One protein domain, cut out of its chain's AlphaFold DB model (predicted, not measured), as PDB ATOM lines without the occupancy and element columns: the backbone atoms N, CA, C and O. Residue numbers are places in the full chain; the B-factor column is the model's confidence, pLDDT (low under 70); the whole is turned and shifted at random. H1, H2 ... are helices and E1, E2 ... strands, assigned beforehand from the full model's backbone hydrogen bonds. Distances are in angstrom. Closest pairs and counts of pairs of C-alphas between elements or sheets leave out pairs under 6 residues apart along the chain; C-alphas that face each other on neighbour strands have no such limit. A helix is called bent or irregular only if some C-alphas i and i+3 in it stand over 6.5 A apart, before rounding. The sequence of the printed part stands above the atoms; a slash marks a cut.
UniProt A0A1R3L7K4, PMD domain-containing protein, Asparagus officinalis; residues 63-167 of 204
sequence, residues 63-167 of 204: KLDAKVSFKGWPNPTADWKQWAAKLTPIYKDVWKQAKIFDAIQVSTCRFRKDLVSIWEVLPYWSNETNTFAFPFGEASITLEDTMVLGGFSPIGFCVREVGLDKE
ATOM      1  N   LYS A  63     242.093 155.457 223.960       63.53
ATOM      2  CA  LYS A  63     242.721 154.232 224.493       63.53
ATOM      3  C   LYS A  63     241.696 153.206 224.986       63.53
ATOM      4  O   LYS A  63     241.985 152.009 224.935       63.53
ATOM      5  N   LEU A  64     240.546 153.655 225.489       64.56
ATOM      6  CA  LEU A  64     239.494 152.792 226.027       64.56
ATOM      7  C   LEU A  64     238.583 152.242 224.928       64.56
ATOM      8  O   LEU A  64     238.296 151.045 224.942       64.56
ATOM      9  N   ASP A  65     238.242 153.056 223.928       64.62
ATOM     10  CA  ASP A  65     237.512 152.621 222.728       64.62
ATOM     11  C   ASP A  65     238.222 151.465 222.006       64.62
ATOM     12  O   ASP A  65     237.579 150.537 221.518       64.62
ATOM     13  N   ALA A  66     239.559 151.464 221.997       63.34
ATOM     14  CA  ALA A  66     240.352 150.381 221.417       63.34
ATOM     15  C   ALA A  66     240.320 149.071 222.235       63.34
ATOM     16  O   ALA A  66     240.655 148.011 221.703       63.34
ATOM     17  N   LYS A  67     239.950 149.119 223.524       65.50
ATOM     18  CA  LYS A  67     240.007 147.971 224.451       65.50
ATOM     19  C   LYS A  67     238.639 147.448 224.881       65.50
ATOM     20  O   LYS A  67     238.537 146.275 225.237       65.50
ATOM     21  N   VAL A  68     237.598 148.277 224.865       66.56
ATOM     22  CA  VAL A  68     236.285 147.933 225.419       66.56
ATOM     23  C   VAL A  68     235.246 147.834 224.310       66.56
ATOM     24  O   VAL A  68     234.831 148.817 223.708       66.56
ATOM     25  N   SER A  69     234.778 146.611 224.060       67.38
ATOM     26  CA  SER A  69     233.688 146.349 223.121       67.38
ATOM     27  C   SER A  69     232.356 146.216 223.864       67.38
ATOM     28  O   SER A  69     232.091 145.204 224.514       67.38
ATOM     29  N   PHE A  70     231.474 147.210 223.724       66.50
ATOM     30  CA  PHE A  70     230.090 147.124 224.203       66.50
ATOM     31  C   PHE A  70     229.220 146.314 223.231       66.50
ATOM     32  O   PHE A  70     228.563 146.873 222.340       66.50
ATOM     33  N   LYS A  71     229.212 144.989 223.422       66.06
ATOM     34  CA  LYS A  71     228.424 144.025 222.625       66.06
ATOM     35  C   LYS A  71     226.918 144.041 222.926       66.06
ATOM     36  O   LYS A  71     226.143 143.551 222.116       66.06
ATOM     37  N   GLY A  72     226.504 144.605 224.061       67.19
ATOM     38  CA  GLY A  72     225.109 144.596 224.529       67.19
ATOM     39  C   GLY A  72     224.229 145.738 224.020       67.19
ATOM     40  O   GLY A  72     223.117 145.903 224.508       67.19
ATOM     41  N   TRP A  73     224.706 146.566 223.088       71.69
ATOM     42  CA  TRP A  73     223.934 147.730 222.660       71.69
ATOM     43  C   TRP A  73     222.846 147.354 221.651       71.69
ATOM     44  O   TRP A  73     223.181 146.773 220.613       71.69
ATOM     45  N   PRO A  74     221.576 147.723 221.890       72.69
ATOM     46  CA  PRO A  74     220.494 147.404 220.974       72.69
ATOM     47  C   PRO A  74     220.737 148.031 219.600       72.69
ATOM     48  O   PRO A  74     220.827 149.252 219.452       72.69
ATOM     49  N   ASN A  75     220.831 147.187 218.577       81.25
ATOM     50  CA  ASN A  75     220.797 147.619 217.188       81.25
ATOM     51  C   ASN A  75     219.725 146.806 216.454       81.25
ATOM     52  O   ASN A  75     220.004 145.679 216.037       81.25
ATOM     53  N   PRO A  76     218.496 147.331 216.332       85.25
ATOM     54  CA  PRO A  76     217.409 146.590 215.711       85.25
ATOM     55  C   PRO A  76     217.707 146.296 214.244       85.25
ATOM     56  O   PRO A  76     217.999 147.208 213.463       85.25
ATOM     57  N   THR A  77     217.591 145.023 213.864       89.38
ATOM     58  CA  THR A  77     217.698 144.595 212.466       89.38
ATOM     59  C   THR A  77     216.498 145.097 211.663       89.38
ATOM     60  O   THR A  77     215.428 145.361 212.216       89.38
ATOM     61  N   ALA A  78     216.659 145.234 210.343       91.19
ATOM     62  CA  ALA A  78     215.550 145.610 209.464       91.19
ATOM     63  C   ALA A  78     214.382 144.613 209.586       91.19
ATOM     64  O   ALA A  78     213.236 145.031 209.742       91.19
ATOM     65  N   ASP A  79     214.701 143.318 209.637       92.62
ATOM     66  CA  ASP A  79     213.727 142.236 209.801       92.62
ATOM     67  C   ASP A  79     212.931 142.369 211.102       92.62
ATOM     68  O   ASP A  79     211.713 142.198 211.095       92.62
ATOM     69  N   TRP A  80     213.584 142.732 212.214       92.75
ATOM     70  CA  TRP A  80     212.900 142.956 213.491       92.75
ATOM     71  C   TRP A  80     211.912 144.121 213.408       92.75
ATOM     72  O   TRP A  80     210.756 143.991 213.813       92.75
ATOM     73  N   LYS A  81     212.337 145.251 212.829       93.94
ATOM     74  CA  LYS A  81     211.458 146.416 212.644       93.94
ATOM     75  C   LYS A  81     210.265 146.072 211.759       93.94
ATOM     76  O   LYS A  81     209.137 146.440 212.083       93.94
ATOM     77  N   GLN A  82     210.501 145.347 210.669       94.69
ATOM     78  CA  GLN A  82     209.447 144.920 209.755       94.69
ATOM     79  C   GLN A  82     208.478 143.943 210.431       94.69
ATOM     80  O   GLN A  82     207.264 144.067 210.260       94.69
ATOM     81  N   TRP A  83     208.992 142.999 211.221       94.62
ATOM     82  CA  TRP A  83     208.184 142.071 212.007       94.62
ATOM     83  C   TRP A  83     207.281 142.817 212.996       94.62
ATOM     84  O   TRP A  83     206.066 142.603 212.996       94.62
ATOM     85  N   ALA A  84     207.846 143.750 213.765       94.88
ATOM     86  CA  ALA A  84     207.094 144.549 214.727       94.88
ATOM     87  C   ALA A  84     206.021 145.396 214.028       94.88
ATOM     88  O   ALA A  84     204.864 145.402 214.455       94.88
ATOM     89  N   ALA A  85     206.363 146.047 212.912       95.62
ATOM     90  CA  ALA A  85     205.423 146.838 212.120       95.62
ATOM     91  C   ALA A  85     204.277 145.986 211.548       95.62
ATOM     92  O   ALA A  85     203.122 146.398 211.603       95.62
ATOM     93  N   LYS A  86     204.573 144.777 211.052       96.50
ATOM     94  CA  LYS A  86     203.569 143.855 210.499       96.50
ATOM     95  C   LYS A  86     202.593 143.348 211.560       96.50
ATOM     96  O   LYS A  86     201.413 143.175 211.270       96.50
ATOM     97  N   LEU A  87     203.084 143.067 212.764       95.88
ATOM     98  CA  LEU A  87     202.274 142.482 213.832       95.88
ATOM     99  C   LEU A  87     201.561 143.517 214.701       95.88
ATOM    100  O   LEU A  87     200.550 143.182 215.315       95.88
ATOM    101  N   THR A  88     202.029 144.767 214.714       96.31
ATOM    102  CA  THR A  88     201.405 145.850 215.487       96.31
ATOM    103  C   THR A  88     199.901 145.982 215.199       96.31
ATOM    104  O   THR A  88     199.138 145.963 216.159       96.31
ATOM    105  N   PRO A  89     199.411 146.030 213.944       96.50
ATOM    106  CA  PRO A  89     197.974 146.138 213.676       96.50
ATOM    107  C   PRO A  89     197.133 144.969 214.209       96.50
ATOM    108  O   PRO A  89     195.943 145.140 214.436       96.50
ATOM    109  N   ILE A  90     197.738 143.792 214.393       96.56
ATOM    110  CA  ILE A  90     197.043 142.553 214.771       96.56
ATOM    111  C   ILE A  90     197.061 142.358 216.291       96.56
ATOM    112  O   ILE A  90     196.063 141.958 216.881       96.56
ATOM    113  N   TYR A  91     198.200 142.632 216.931       95.75
ATOM    114  CA  TYR A  91     198.452 142.256 218.324       95.75
ATOM    115  C   TYR A  91     198.624 143.441 219.276       95.75
ATOM    116  O   TYR A  91     198.862 143.220 220.462       95.75
ATOM    117  N   LYS A  92     198.488 144.689 218.807       94.94
ATOM    118  CA  LYS A  92     198.663 145.890 219.644       94.94
ATOM    119  C   LYS A  92     197.868 145.831 220.943       94.94
ATOM    120  O   LYS A  92     198.438 146.105 221.994       94.94
ATOM    121  N   ASP A  93     196.592 145.466 220.889       96.00
ATOM    122  CA  ASP A  93     195.744 145.459 222.086       96.00
ATOM    123  C   ASP A  93     196.153 144.356 223.067       96.00
ATOM    124  O   ASP A  93     196.264 144.608 224.265       96.00
ATOM    125  N   VAL A  94     196.516 143.175 222.554       94.81
ATOM    126  CA  VAL A  94     197.066 142.074 223.361       94.81
ATOM    127  C   VAL A  94     198.381 142.492 224.026       94.81
ATOM    128  O   VAL A  94     198.582 142.268 225.217       94.81
ATOM    129  N   TRP A  95     199.278 143.152 223.289       93.12
ATOM    130  CA  TRP A  95     200.552 143.639 223.823       93.12
ATOM    131  C   TRP A  95     200.375 144.747 224.859       93.12
ATOM    132  O   TRP A  95     201.146 144.814 225.817       93.12
ATOM    133  N   LYS A  96     199.363 145.605 224.696       91.38
ATOM    134  CA  LYS A  96     198.997 146.617 225.694       91.38
ATOM    135  C   LYS A  96     198.437 145.978 226.957       91.38
ATOM    136  O   LYS A  96     198.865 146.342 228.048       91.38
ATOM    137  N   GLN A  97     197.544 144.997 226.822       89.00
ATOM    138  CA  GLN A  97     197.005 144.249 227.959       89.00
ATOM    139  C   GLN A  97     198.118 143.521 228.728       89.00
ATOM    140  O   GLN A  97     198.119 143.512 229.957       89.00
ATOM    141  N   ALA A  98     199.105 142.985 228.008       86.12
ATOM    142  CA  ALA A  98     200.297 142.367 228.584       86.12
ATOM    143  C   ALA A  98     201.367 143.374 229.060       86.12
ATOM    144  O   ALA A  98     202.380 142.948 229.607       86.12
ATOM    145  N   LYS A  99     201.170 144.688 228.868       85.75
ATOM    146  CA  LYS A  99     202.124 145.761 229.218       85.75
ATOM    147  C   LYS A  99     203.524 145.595 228.601       85.75
ATOM    148  O   LYS A  99     204.526 145.945 229.212       85.75
ATOM    149  N   ILE A 100     203.591 145.067 227.377       87.69
ATOM    150  CA  ILE A 100     204.841 144.907 226.606       87.69
ATOM    151  C   ILE A 100     204.859 145.731 225.316       87.69
ATOM    152  O   ILE A 100     205.845 145.703 224.582       87.69
ATOM    153  N   PHE A 101     203.769 146.437 225.005       90.38
ATOM    154  CA  PHE A 101     203.655 147.207 223.768       90.38
ATOM    155  C   PHE A 101     204.784 148.234 223.624       90.38
ATOM    156  O   PHE A 101     205.473 148.241 222.605       90.38
ATOM    157  N   ASP A 102     205.004 149.049 224.655       88.31
ATOM    158  CA  ASP A 102     206.017 150.106 224.631       88.31
ATOM    159  C   ASP A 102     207.430 149.523 224.542       88.31
ATOM    160  O   ASP A 102     208.225 149.977 223.724       88.31
ATOM    161  N   ALA A 103     207.705 148.426 225.254       87.06
ATOM    162  CA  ALA A 103     208.963 147.694 225.137       87.06
ATOM    163  C   ALA A 103     209.232 147.204 223.701       87.06
ATOM    164  O   ALA A 103     210.355 147.314 223.202       87.06
ATOM    165  N   ILE A 104     208.206 146.700 223.001       90.19
ATOM    166  CA  ILE A 104     208.324 146.311 221.589       90.19
ATOM    167  C   ILE A 104     208.628 147.544 220.732       90.19
ATOM    168  O   ILE A 104     209.556 147.486 219.928       90.19
ATOM    169  N   GLN A 105     207.923 148.664 220.919       90.31
ATOM    170  CA  GLN A 105     208.194 149.895 220.165       90.31
ATOM    171  C   GLN A 105     209.628 150.391 220.397       90.31
ATOM    172  O   GLN A 105     210.377 150.582 219.436       90.31
ATOM    173  N   VAL A 106     210.050 150.492 221.659       88.00
ATOM    174  CA  VAL A 106     211.407 150.890 222.064       88.00
ATOM    175  C   VAL A 106     212.463 149.962 221.463       88.00
ATOM    176  O   VAL A 106     213.495 150.434 220.988       88.00
ATOM    177  N   SER A 107     212.201 148.654 221.387       87.88
ATOM    178  CA  SER A 107     213.139 147.699 220.781       87.88
ATOM    179  C   SER A 107     213.370 147.922 219.280       87.88
ATOM    180  O   SER A 107     214.367 147.446 218.744       87.88
ATOM    181  N   THR A 108     212.475 148.636 218.586       91.00
ATOM    182  CA  THR A 108     212.652 149.009 217.169       91.00
ATOM    183  C   THR A 108     213.450 150.302 216.985       91.00
ATOM    184  O   THR A 108     213.922 150.595 215.876       91.00
ATOM    185  N   CYS A 109     213.652 151.060 218.063       87.00
ATOM    186  CA  CYS A 109     214.429 152.288 218.061       87.00
ATOM    187  C   CYS A 109     215.927 151.976 218.071       87.00
ATOM    188  O   CYS A 109     216.412 151.083 218.765       87.00
ATOM    189  N   ARG A 110     216.689 152.745 217.290       84.38
ATOM    190  CA  ARG A 110     218.149 152.703 217.355       84.38
ATOM    191  C   ARG A 110     218.614 153.783 218.317       84.38
ATOM    192  O   ARG A 110     218.530 154.967 217.999       84.38
ATOM    193  N   PHE A 111     219.173 153.369 219.443       80.94
ATOM    194  CA  PHE A 111     219.863 154.284 220.339       80.94
ATOM    195  C   PHE A 111     221.227 154.624 219.742       80.94
ATOM    196  O   PHE A 111     222.013 153.728 219.413       80.94
ATOM    197  N   ARG A 112     221.506 155.913 219.538       80.00
ATOM    198  CA  ARG A 112     222.847 156.349 219.139       80.00
ATOM    199  C   ARG A 112     223.763 156.228 220.350       80.00
ATOM    200  O   ARG A 112     223.417 156.686 221.430       80.00
ATOM    201  N   LYS A 113     224.912 155.583 220.155       76.81
ATOM    202  CA  LYS A 113     225.975 155.551 221.156       76.81
ATOM    203  C   LYS A 113     226.669 156.900 221.136       76.81
ATOM    204  O   LYS A 113     227.337 157.201 220.150       76.81
ATOM    205  N   ASP A 114     226.523 157.665 222.205       81.94
ATOM    206  CA  ASP A 114     227.471 158.730 222.502       81.94
ATOM    207  C   ASP A 114     228.551 158.155 223.416       81.94
ATOM    208  O   ASP A 114     228.438 158.161 224.640       81.94
ATOM    209  N   LEU A 115     229.561 157.544 222.795       78.06
ATOM    210  CA  LEU A 115     230.660 156.949 223.548       78.06
ATOM    211  C   LEU A 115     231.420 158.019 224.327       78.06
ATOM    212  O   LEU A 115     231.813 157.750 225.453       78.06
ATOM    213  N   VAL A 116     231.566 159.229 223.778       80.00
ATOM    214  CA  VAL A 116     232.288 160.318 224.443       80.00
ATOM    215  C   VAL A 116     231.611 160.657 225.765       80.00
ATOM    216  O   VAL A 116     232.270 160.599 226.798       80.00
ATOM    217  N   SER A 117     230.294 160.883 225.765       82.56
ATOM    218  CA  SER A 117     229.563 161.152 227.009       82.56
ATOM    219  C   SER A 117     229.579 159.974 227.983       82.56
ATOM    220  O   SER A 117     229.745 160.184 229.182       82.56
ATOM    221  N   ILE A 118     229.436 158.732 227.496       81.75
ATOM    222  CA  ILE A 118     229.509 157.533 228.356       81.75
ATOM    223  C   ILE A 118     230.866 157.463 229.053       81.75
ATOM    224  O   ILE A 118     230.938 157.185 230.249       81.75
ATOM    225  N   TRP A 119     231.943 157.724 228.315       78.44
ATOM    226  CA  TRP A 119     233.270 157.770 228.894       78.44
ATOM    227  C   TRP A 119     233.384 158.932 229.879       78.44
ATOM    228  O   TRP A 119     233.798 158.705 231.002       78.44
ATOM    229  N   GLU A 120     232.928 160.137 229.566       80.50
ATOM    230  CA  GLU A 120     232.990 161.261 230.514       80.50
ATOM    231  C   GLU A 120     232.298 160.989 231.859       80.50
ATOM    232  O   GLU A 120     232.800 161.441 232.889       80.50
ATOM    233  N   VAL A 121     231.204 160.219 231.879       84.75
ATOM    234  CA  VAL A 121     230.499 159.876 233.129       84.75
ATOM    235  C   VAL A 121     231.069 158.653 233.850       84.75
ATOM    236  O   VAL A 121     230.924 158.541 235.065       84.75
ATOM    237  N   LEU A 122     231.728 157.734 233.140       84.06
ATOM    238  CA  LEU A 122     232.187 156.463 233.710       84.06
ATOM    239  C   LEU A 122     233.143 156.610 234.910       84.06
ATOM    240  O   LEU A 122     232.986 155.839 235.856       84.06
ATOM    241  N   PRO A 123     234.090 157.571 234.942       79.38
ATOM    242  CA  PRO A 123     234.924 157.814 236.113       79.38
ATOM    243  C   PRO A 123     234.127 158.114 237.379       79.38
ATOM    244  O   PRO A 123     234.633 157.885 238.462       79.38
ATOM    245  N   TYR A 124     232.893 158.607 237.278       83.00
ATOM    246  CA  TYR A 124     232.076 158.892 238.454       83.00
ATOM    247  C   TYR A 124     231.385 157.640 239.016       83.00
ATOM    248  O   TYR A 124     230.793 157.721 240.086       83.00
ATOM    249  N   TRP A 125     231.448 156.488 238.334       86.31
ATOM    250  CA  TRP A 125     230.796 155.257 238.781       86.31
ATOM    251  C   TRP A 125     231.439 154.678 240.050       86.31
ATOM    252  O   TRP A 125     232.615 154.308 240.066       86.31
ATOM    253  N   SER A 126     230.627 154.522 241.091       82.25
ATOM    254  CA  SER A 126     230.939 153.816 242.327       82.25
ATOM    255  C   SER A 126     230.293 152.433 242.311       82.25
ATOM    256  O   SER A 126     229.070 152.293 242.287       82.25
ATOM    257  N   ASN A 127     231.120 151.387 242.365       81.62
ATOM    258  CA  ASN A 127     230.640 150.006 242.452       81.62
ATOM    259  C   ASN A 127     230.077 149.652 243.842       81.62
ATOM    260  O   ASN A 127     229.354 148.672 243.972       81.62
ATOM    261  N   GLU A 128     230.423 150.419 244.878       80.50
ATOM    262  CA  GLU A 128     229.933 150.189 246.243       80.50
ATOM    263  C   GLU A 128     228.451 150.557 246.368       80.50
ATOM    264  O   GLU A 128     227.661 149.807 246.936       80.50
ATOM    265  N   THR A 129     228.065 151.680 245.766       80.44
ATOM    266  CA  THR A 129     226.708 152.238 245.836       80.44
ATOM    267  C   THR A 129     225.886 151.974 244.572       80.44
ATOM    268  O   THR A 129     224.672 152.147 244.590       80.44
ATOM    269  N   ASN A 130     226.512 151.509 243.483       84.88
ATOM    270  CA  ASN A 130     225.911 151.407 242.145       84.88
ATOM    271  C   ASN A 130     225.359 152.753 241.643       84.88
ATOM    272  O   ASN A 130     224.255 152.840 241.091       84.88
ATOM    273  N   THR A 131     226.127 153.819 241.858       88.44
ATOM    274  CA  THR A 131     225.745 155.195 241.524       88.44
ATOM    275  C   THR A 131     226.911 155.971 240.919       88.44
ATOM    276  O   THR A 131     228.070 155.579 241.026       88.44
ATOM    277  N   PHE A 132     226.608 157.087 240.264       87.62
ATOM    278  CA  PHE A 132     227.569 158.076 239.801       87.62
ATOM    279  C   PHE A 132     227.723 159.181 240.851       87.62
ATOM    280  O   PHE A 132     226.784 159.933 241.103       87.62
ATOM    281  N   ALA A 133     228.904 159.306 241.449       84.75
ATOM    282  CA  ALA A 133     229.212 160.312 242.462       84.75
ATOM    283  C   ALA A 133     229.773 161.591 241.816       84.75
ATOM    284  O   ALA A 133     230.988 161.787 241.750       84.75
ATOM    285  N   PHE A 134     228.901 162.468 241.308       80.25
ATOM    286  CA  PHE A 134     229.330 163.752 240.749       80.25
ATOM    287  C   PHE A 134     229.656 164.775 241.855       80.25
ATOM    288  O   PHE A 134     229.095 164.697 242.947       80.25
ATOM    289  N   PRO A 135     230.481 165.809 241.579       74.69
ATOM    290  CA  PRO A 135     230.793 166.860 242.558       74.69
ATOM    291  C   PRO A 135     229.567 167.638 243.060       74.69
ATOM    292  O   PRO A 135     229.613 168.259 244.115       74.69
ATOM    293  N   PHE A 136     228.480 167.625 242.288       76.56
ATOM    294  CA  PHE A 136     227.219 168.300 242.600       76.56
ATOM    295  C   PHE A 136     226.146 167.357 243.166       76.56
ATOM    296  O   PHE A 136     225.022 167.797 243.404       76.56
ATOM    297  N   GLY A 137     226.461 166.075 243.365       77.88
ATOM    298  CA  GLY A 137     225.534 165.100 243.925       77.88
ATOM    299  C   GLY A 137     225.653 163.715 243.303       77.88
ATOM    300  O   GLY A 137     226.227 163.515 242.234       77.88
ATOM    301  N   GLU A 138     225.076 162.747 243.996       82.94
ATOM    302  CA  GLU A 138     224.982 161.369 243.541       82.94
ATOM    303  C   GLU A 138     223.818 161.202 242.554       82.94
ATOM    304  O   GLU A 138     222.735 161.755 242.751       82.94
ATOM    305  N   ALA A 139     224.033 160.434 241.490       89.31
ATOM    306  CA  ALA A 139     223.010 160.086 240.514       89.31
ATOM    307  C   ALA A 139     222.989 158.573 240.294       89.31
ATOM    308  O   ALA A 139     224.028 157.951 240.098       89.31
ATOM    309  N   SER A 140     221.809 157.964 240.275       88.50
ATOM    310  CA  SER A 140     221.647 156.545 239.954       88.50
ATOM    311  C   SER A 140     220.555 156.359 238.914       88.50
ATOM    312  O   SER A 140     219.721 157.240 238.722       88.50
ATOM    313  N   ILE A 141     220.575 155.209 238.241       86.44
ATOM    314  CA  ILE A 141     219.490 154.783 237.360       86.44
ATOM    315  C   ILE A 141     218.527 153.962 238.210       86.44
ATOM    316  O   ILE A 141     218.867 152.878 238.685       86.44
ATOM    317  N   THR A 142     217.319 154.475 238.390       85.44
ATOM    318  CA  THR A 142     216.272 153.828 239.175       85.44
ATOM    319  C   THR A 142     215.369 152.959 238.303       85.44
ATOM    320  O   THR A 142     215.341 153.053 237.074       85.44
ATOM    321  N   LEU A 143     214.568 152.110 238.949       81.94
ATOM    322  CA  LEU A 143     213.535 151.346 238.254       81.94
ATOM    323  C   LEU A 143     212.493 152.265 237.597       81.94
ATOM    324  O   LEU A 143     212.001 151.950 236.515       81.94
ATOM    325  N   GLU A 144     212.200 153.416 238.204       83.25
ATOM    326  CA  GLU A 144     211.308 154.421 237.626       83.25
ATOM    327  C   GLU A 144     211.873 154.982 236.316       83.25
ATOM    328  O   GLU A 144     211.144 155.038 235.325       83.25
ATOM    329  N   ASP A 145     213.176 155.271 236.257       85.44
ATOM    330  CA  ASP A 145     213.831 155.715 235.019       85.44
ATOM    331  C   ASP A 145     213.677 154.668 233.912       85.44
ATOM    332  O   ASP A 145     213.343 154.994 232.771       85.44
ATOM    333  N   THR A 146     213.848 153.383 234.241       81.19
ATOM    334  CA  THR A 146     213.661 152.304 233.257       81.19
ATOM    335  C   THR A 146     212.204 152.146 232.819       81.19
ATOM    336  O   THR A 146     211.950 151.857 231.649       81.19
ATOM    337  N   MET A 147     211.242 152.374 233.718       82.31
ATOM    338  CA  MET A 147     209.814 152.368 233.398       82.31
ATOM    339  C   MET A 147     209.472 153.517 232.450       82.31
ATOM    340  O   MET A 147     208.813 153.292 231.436       82.31
ATOM    341  N   VAL A 148     209.935 154.731 232.745       81.19
ATOM    342  CA  VAL A 148     209.657 155.919 231.931       81.19
ATOM    343  C   VAL A 148     210.325 155.812 230.558       81.19
ATOM    344  O   VAL A 148     209.691 156.113 229.547       81.19
ATOM    345  N   LEU A 149     211.579 155.355 230.497       78.62
ATOM    346  CA  LEU A 149     212.335 155.261 229.242       78.62
ATOM    347  C   LEU A 149     211.951 154.045 228.389       78.62
ATOM    348  O   LEU A 149     211.987 154.117 227.161       78.62
ATOM    349  N   GLY A 150     211.638 152.916 229.025       74.06
ATOM    350  CA  GLY A 150     211.395 151.637 228.354       74.06
ATOM    351  C   GLY A 150     209.931 151.206 228.290       74.06
ATOM    352  O   GLY A 150     209.623 150.218 227.624       74.06
ATOM    353  N   GLY A 151     209.033 151.913 228.982       74.50
ATOM    354  CA  GLY A 151     207.623 151.538 229.118       74.50
ATOM    355  C   GLY A 151     207.416 150.217 229.861       74.50
ATOM    356  O   GLY A 151     206.424 149.521 229.642       74.50
ATOM    357  N   PHE A 152     208.378 149.823 230.700       74.19
ATOM    358  CA  PHE A 152     208.316 148.579 231.460       74.19
ATOM    359  C   PHE A 152     207.453 148.737 232.711       74.19
ATOM    360  O   PHE A 152     207.477 149.770 233.372       74.19
ATOM    361  N   SER A 153     206.728 147.682 233.086       73.00
ATOM    362  CA  SER A 153     206.088 147.626 234.402       73.00
ATOM    363  C   SER A 153     207.169 147.568 235.495       73.00
ATOM    364  O   SER A 153     208.018 146.677 235.432       73.00
ATOM    365  N   PRO A 154     207.128 148.438 236.523       70.25
ATOM    366  CA  PRO A 154     208.073 148.406 237.643       70.25
ATOM    367  C   PRO A 154     207.812 147.191 238.546       70.25
ATOM    368  O   PRO A 154     208.626 146.812 239.375       70.25
ATOM    369  N   ILE A 155     206.656 146.551 238.370       72.06
ATOM    370  CA  ILE A 155     206.300 145.297 239.012       72.06
ATOM    371  C   ILE A 155     206.483 144.201 237.968       72.06
ATOM    372  O   ILE A 155     205.788 144.187 236.946       72.06
ATOM    373  N   GLY A 156     207.418 143.295 238.228       66.50
ATOM    374  CA  GLY A 156     207.687 142.122 237.407       66.50
ATOM    375  C   GLY A 156     208.019 140.922 238.284       66.50
ATOM    376  O   GLY A 156     208.366 141.070 239.452       66.50
ATOM    377  N   PHE A 157     207.910 139.725 237.717       63.72
ATOM    378  CA  PHE A 157     208.356 138.503 238.377       63.72
ATOM    379  C   PHE A 157     209.742 138.138 237.859       63.72
ATOM    380  O   PHE A 157     209.959 138.065 236.646       63.72
ATOM    381  N   CYS A 158     210.686 137.891 238.769       59.47
ATOM    382  CA  CYS A 158     211.977 137.356 238.377       59.47
ATOM    383  C   CYS A 158     211.768 135.941 237.827       59.47
ATOM    384  O   CYS A 158     211.444 135.008 238.560       59.47
ATOM    385  N   VAL A 159     211.997 135.761 236.523       58.84
ATOM    386  CA  VAL A 159     211.890 134.450 235.853       58.84
ATOM    387  C   VAL A 159     212.851 133.417 236.469       58.84
ATOM    388  O   VAL A 159     212.672 132.219 236.276       58.84
ATOM    389  N   ARG A 160     213.869 133.869 237.217       55.56
ATOM    390  CA  ARG A 160     214.852 133.010 237.894       55.56
ATOM    391  C   ARG A 160     214.429 132.578 239.303       55.56
ATOM    392  O   ARG A 160     214.929 131.562 239.764       55.56
ATOM    393  N   GLU A 161     213.551 133.329 239.971       52.38
ATOM    394  CA  GLU A 161     213.124 133.064 241.361       52.38
ATOM    395  C   GLU A 161     211.815 132.284 241.450       52.38
ATOM    396  O   GLU A 161     211.547 131.639 242.462       52.38
ATOM    397  N   VAL A 162     211.018 132.277 240.378       55.53
ATOM    398  CA  VAL A 162     209.972 131.271 240.221       55.53
ATOM    399  C   VAL A 162     210.700 129.946 240.038       55.53
ATOM    400  O   VAL A 162     211.192 129.662 238.946       55.53
ATOM    401  N   GLY A 163     210.825 129.163 241.117       53.75
ATOM    402  CA  GLY A 163     211.276 127.777 241.040       53.75
ATOM    403  C   GLY A 163     210.547 127.142 239.866       53.75
ATOM    404  O   GLY A 163     209.322 127.144 239.864       53.75
ATOM    405  N   LEU A 164     211.304 126.784 238.822       55.91
ATOM    406  CA  LEU A 164     210.791 126.519 237.478       55.91
ATOM    407  C   LEU A 164     209.687 125.460 237.534       55.91
ATOM    408  O   LEU A 164     209.958 124.261 237.486       55.91
ATOM    409  N   ASP A 165     208.448 125.921 237.657       72.12
ATOM    410  CA  ASP A 165     207.291 125.057 237.776       72.12
ATOM    411  C   ASP A 165     207.140 124.249 236.479       72.12
ATOM    412  O   ASP A 165     207.531 124.689 235.384       72.12
ATOM    413  N   LYS A 166     206.549 123.059 236.596       72.06
ATOM    414  CA  LYS A 166     206.187 122.197 235.465       72.06
ATOM    415  C   LYS A 166     205.417 122.986 234.404       72.06
ATOM    416  O   LYS A 166     205.605 122.739 233.212       72.06
ATOM    417  N   GLU A 167     204.630 123.976 234.822       75.19
ATOM    418  CA  GLU A 167     203.881 124.866 233.937       75.19
ATOM    419  C   GLU A 167     204.772 125.780 233.080       75.19
ATOM    420  O   GLU A 167     204.535 125.888 231.878       75.19
TER     421      GLU A 167
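This is residues 63 to 167 of the 204 residues of the protein "PMD domain-containing protein" of Asparagus officinalis (UniProt A0A1R3L7K4). The model is a loose, open frame with two small clusters toward opposite ends, the helical hairpin of the kinked H1 and H2 in one and H3 with the small strand hairpin E1 and E2 in the other, while H4 lies between them, its centre the nearest of the elements to the mean of the C-alphas at 8.5 A. Residues 109 to 114 and 140 to 142 bridge the clusters, and residues 156 to 167 stick out as a free tail. The printed part has 105 residues, in the order H1, H2, H3, E1, E2, H4, mostly helix, with an antiparallel sheet E1 - E2. It is loose, with a radius of gyration of the C-alphas of 18.0 A and spans of 49 by 35 by 29 A.

H1, residues 78 to 97, and H2, residues 101 to 108, touch as a helical hairpin, closest at the C-alphas of Trp 95 and Phe 101, 4.7 A. H1 is irregular, C-alphas 90 and 93 being 8.0 A apart, with a kink of 90 degrees near residue 91. H3, residues 115 to 124, is only just irregular, C-alphas 120 and 123 being 6.9 A apart; it is apart from H2. The closest C-alphas of H3 and E1, residues 131 to 134, are those of Tyr 124 and Phe 132, 4.8 A. E1 and E2, residues 137 to 139, form a hairpin, with N 132 and O 139 within hydrogen-bond range at 2.7 A. H4, residues 143 to 150, only just touches H2, with 3 pairs of C-alphas within 8 A, the closest being Ala 103 and Gly 150, 5.6 A. Every O i to N i+4 pair is within hydrogen-bond range in H2 and H4, against 12 of 16 in H1 and 4 of 6 in H3.

H1 begins at C-alpha 78 (215.550, 145.610, 209.464) and measures 26.2 A from first to last C-alpha. H3 measures 15.1 A. H4 ends at C-alpha 150 (211.395, 151.637, 228.354).

The C-alphas of Pro 135 and Lys 166, the two farthest apart, are 51.5 A apart. The printed part has no cut and no long link. Residues 63 to 72 and 156 to 164 have pLDDT under 70.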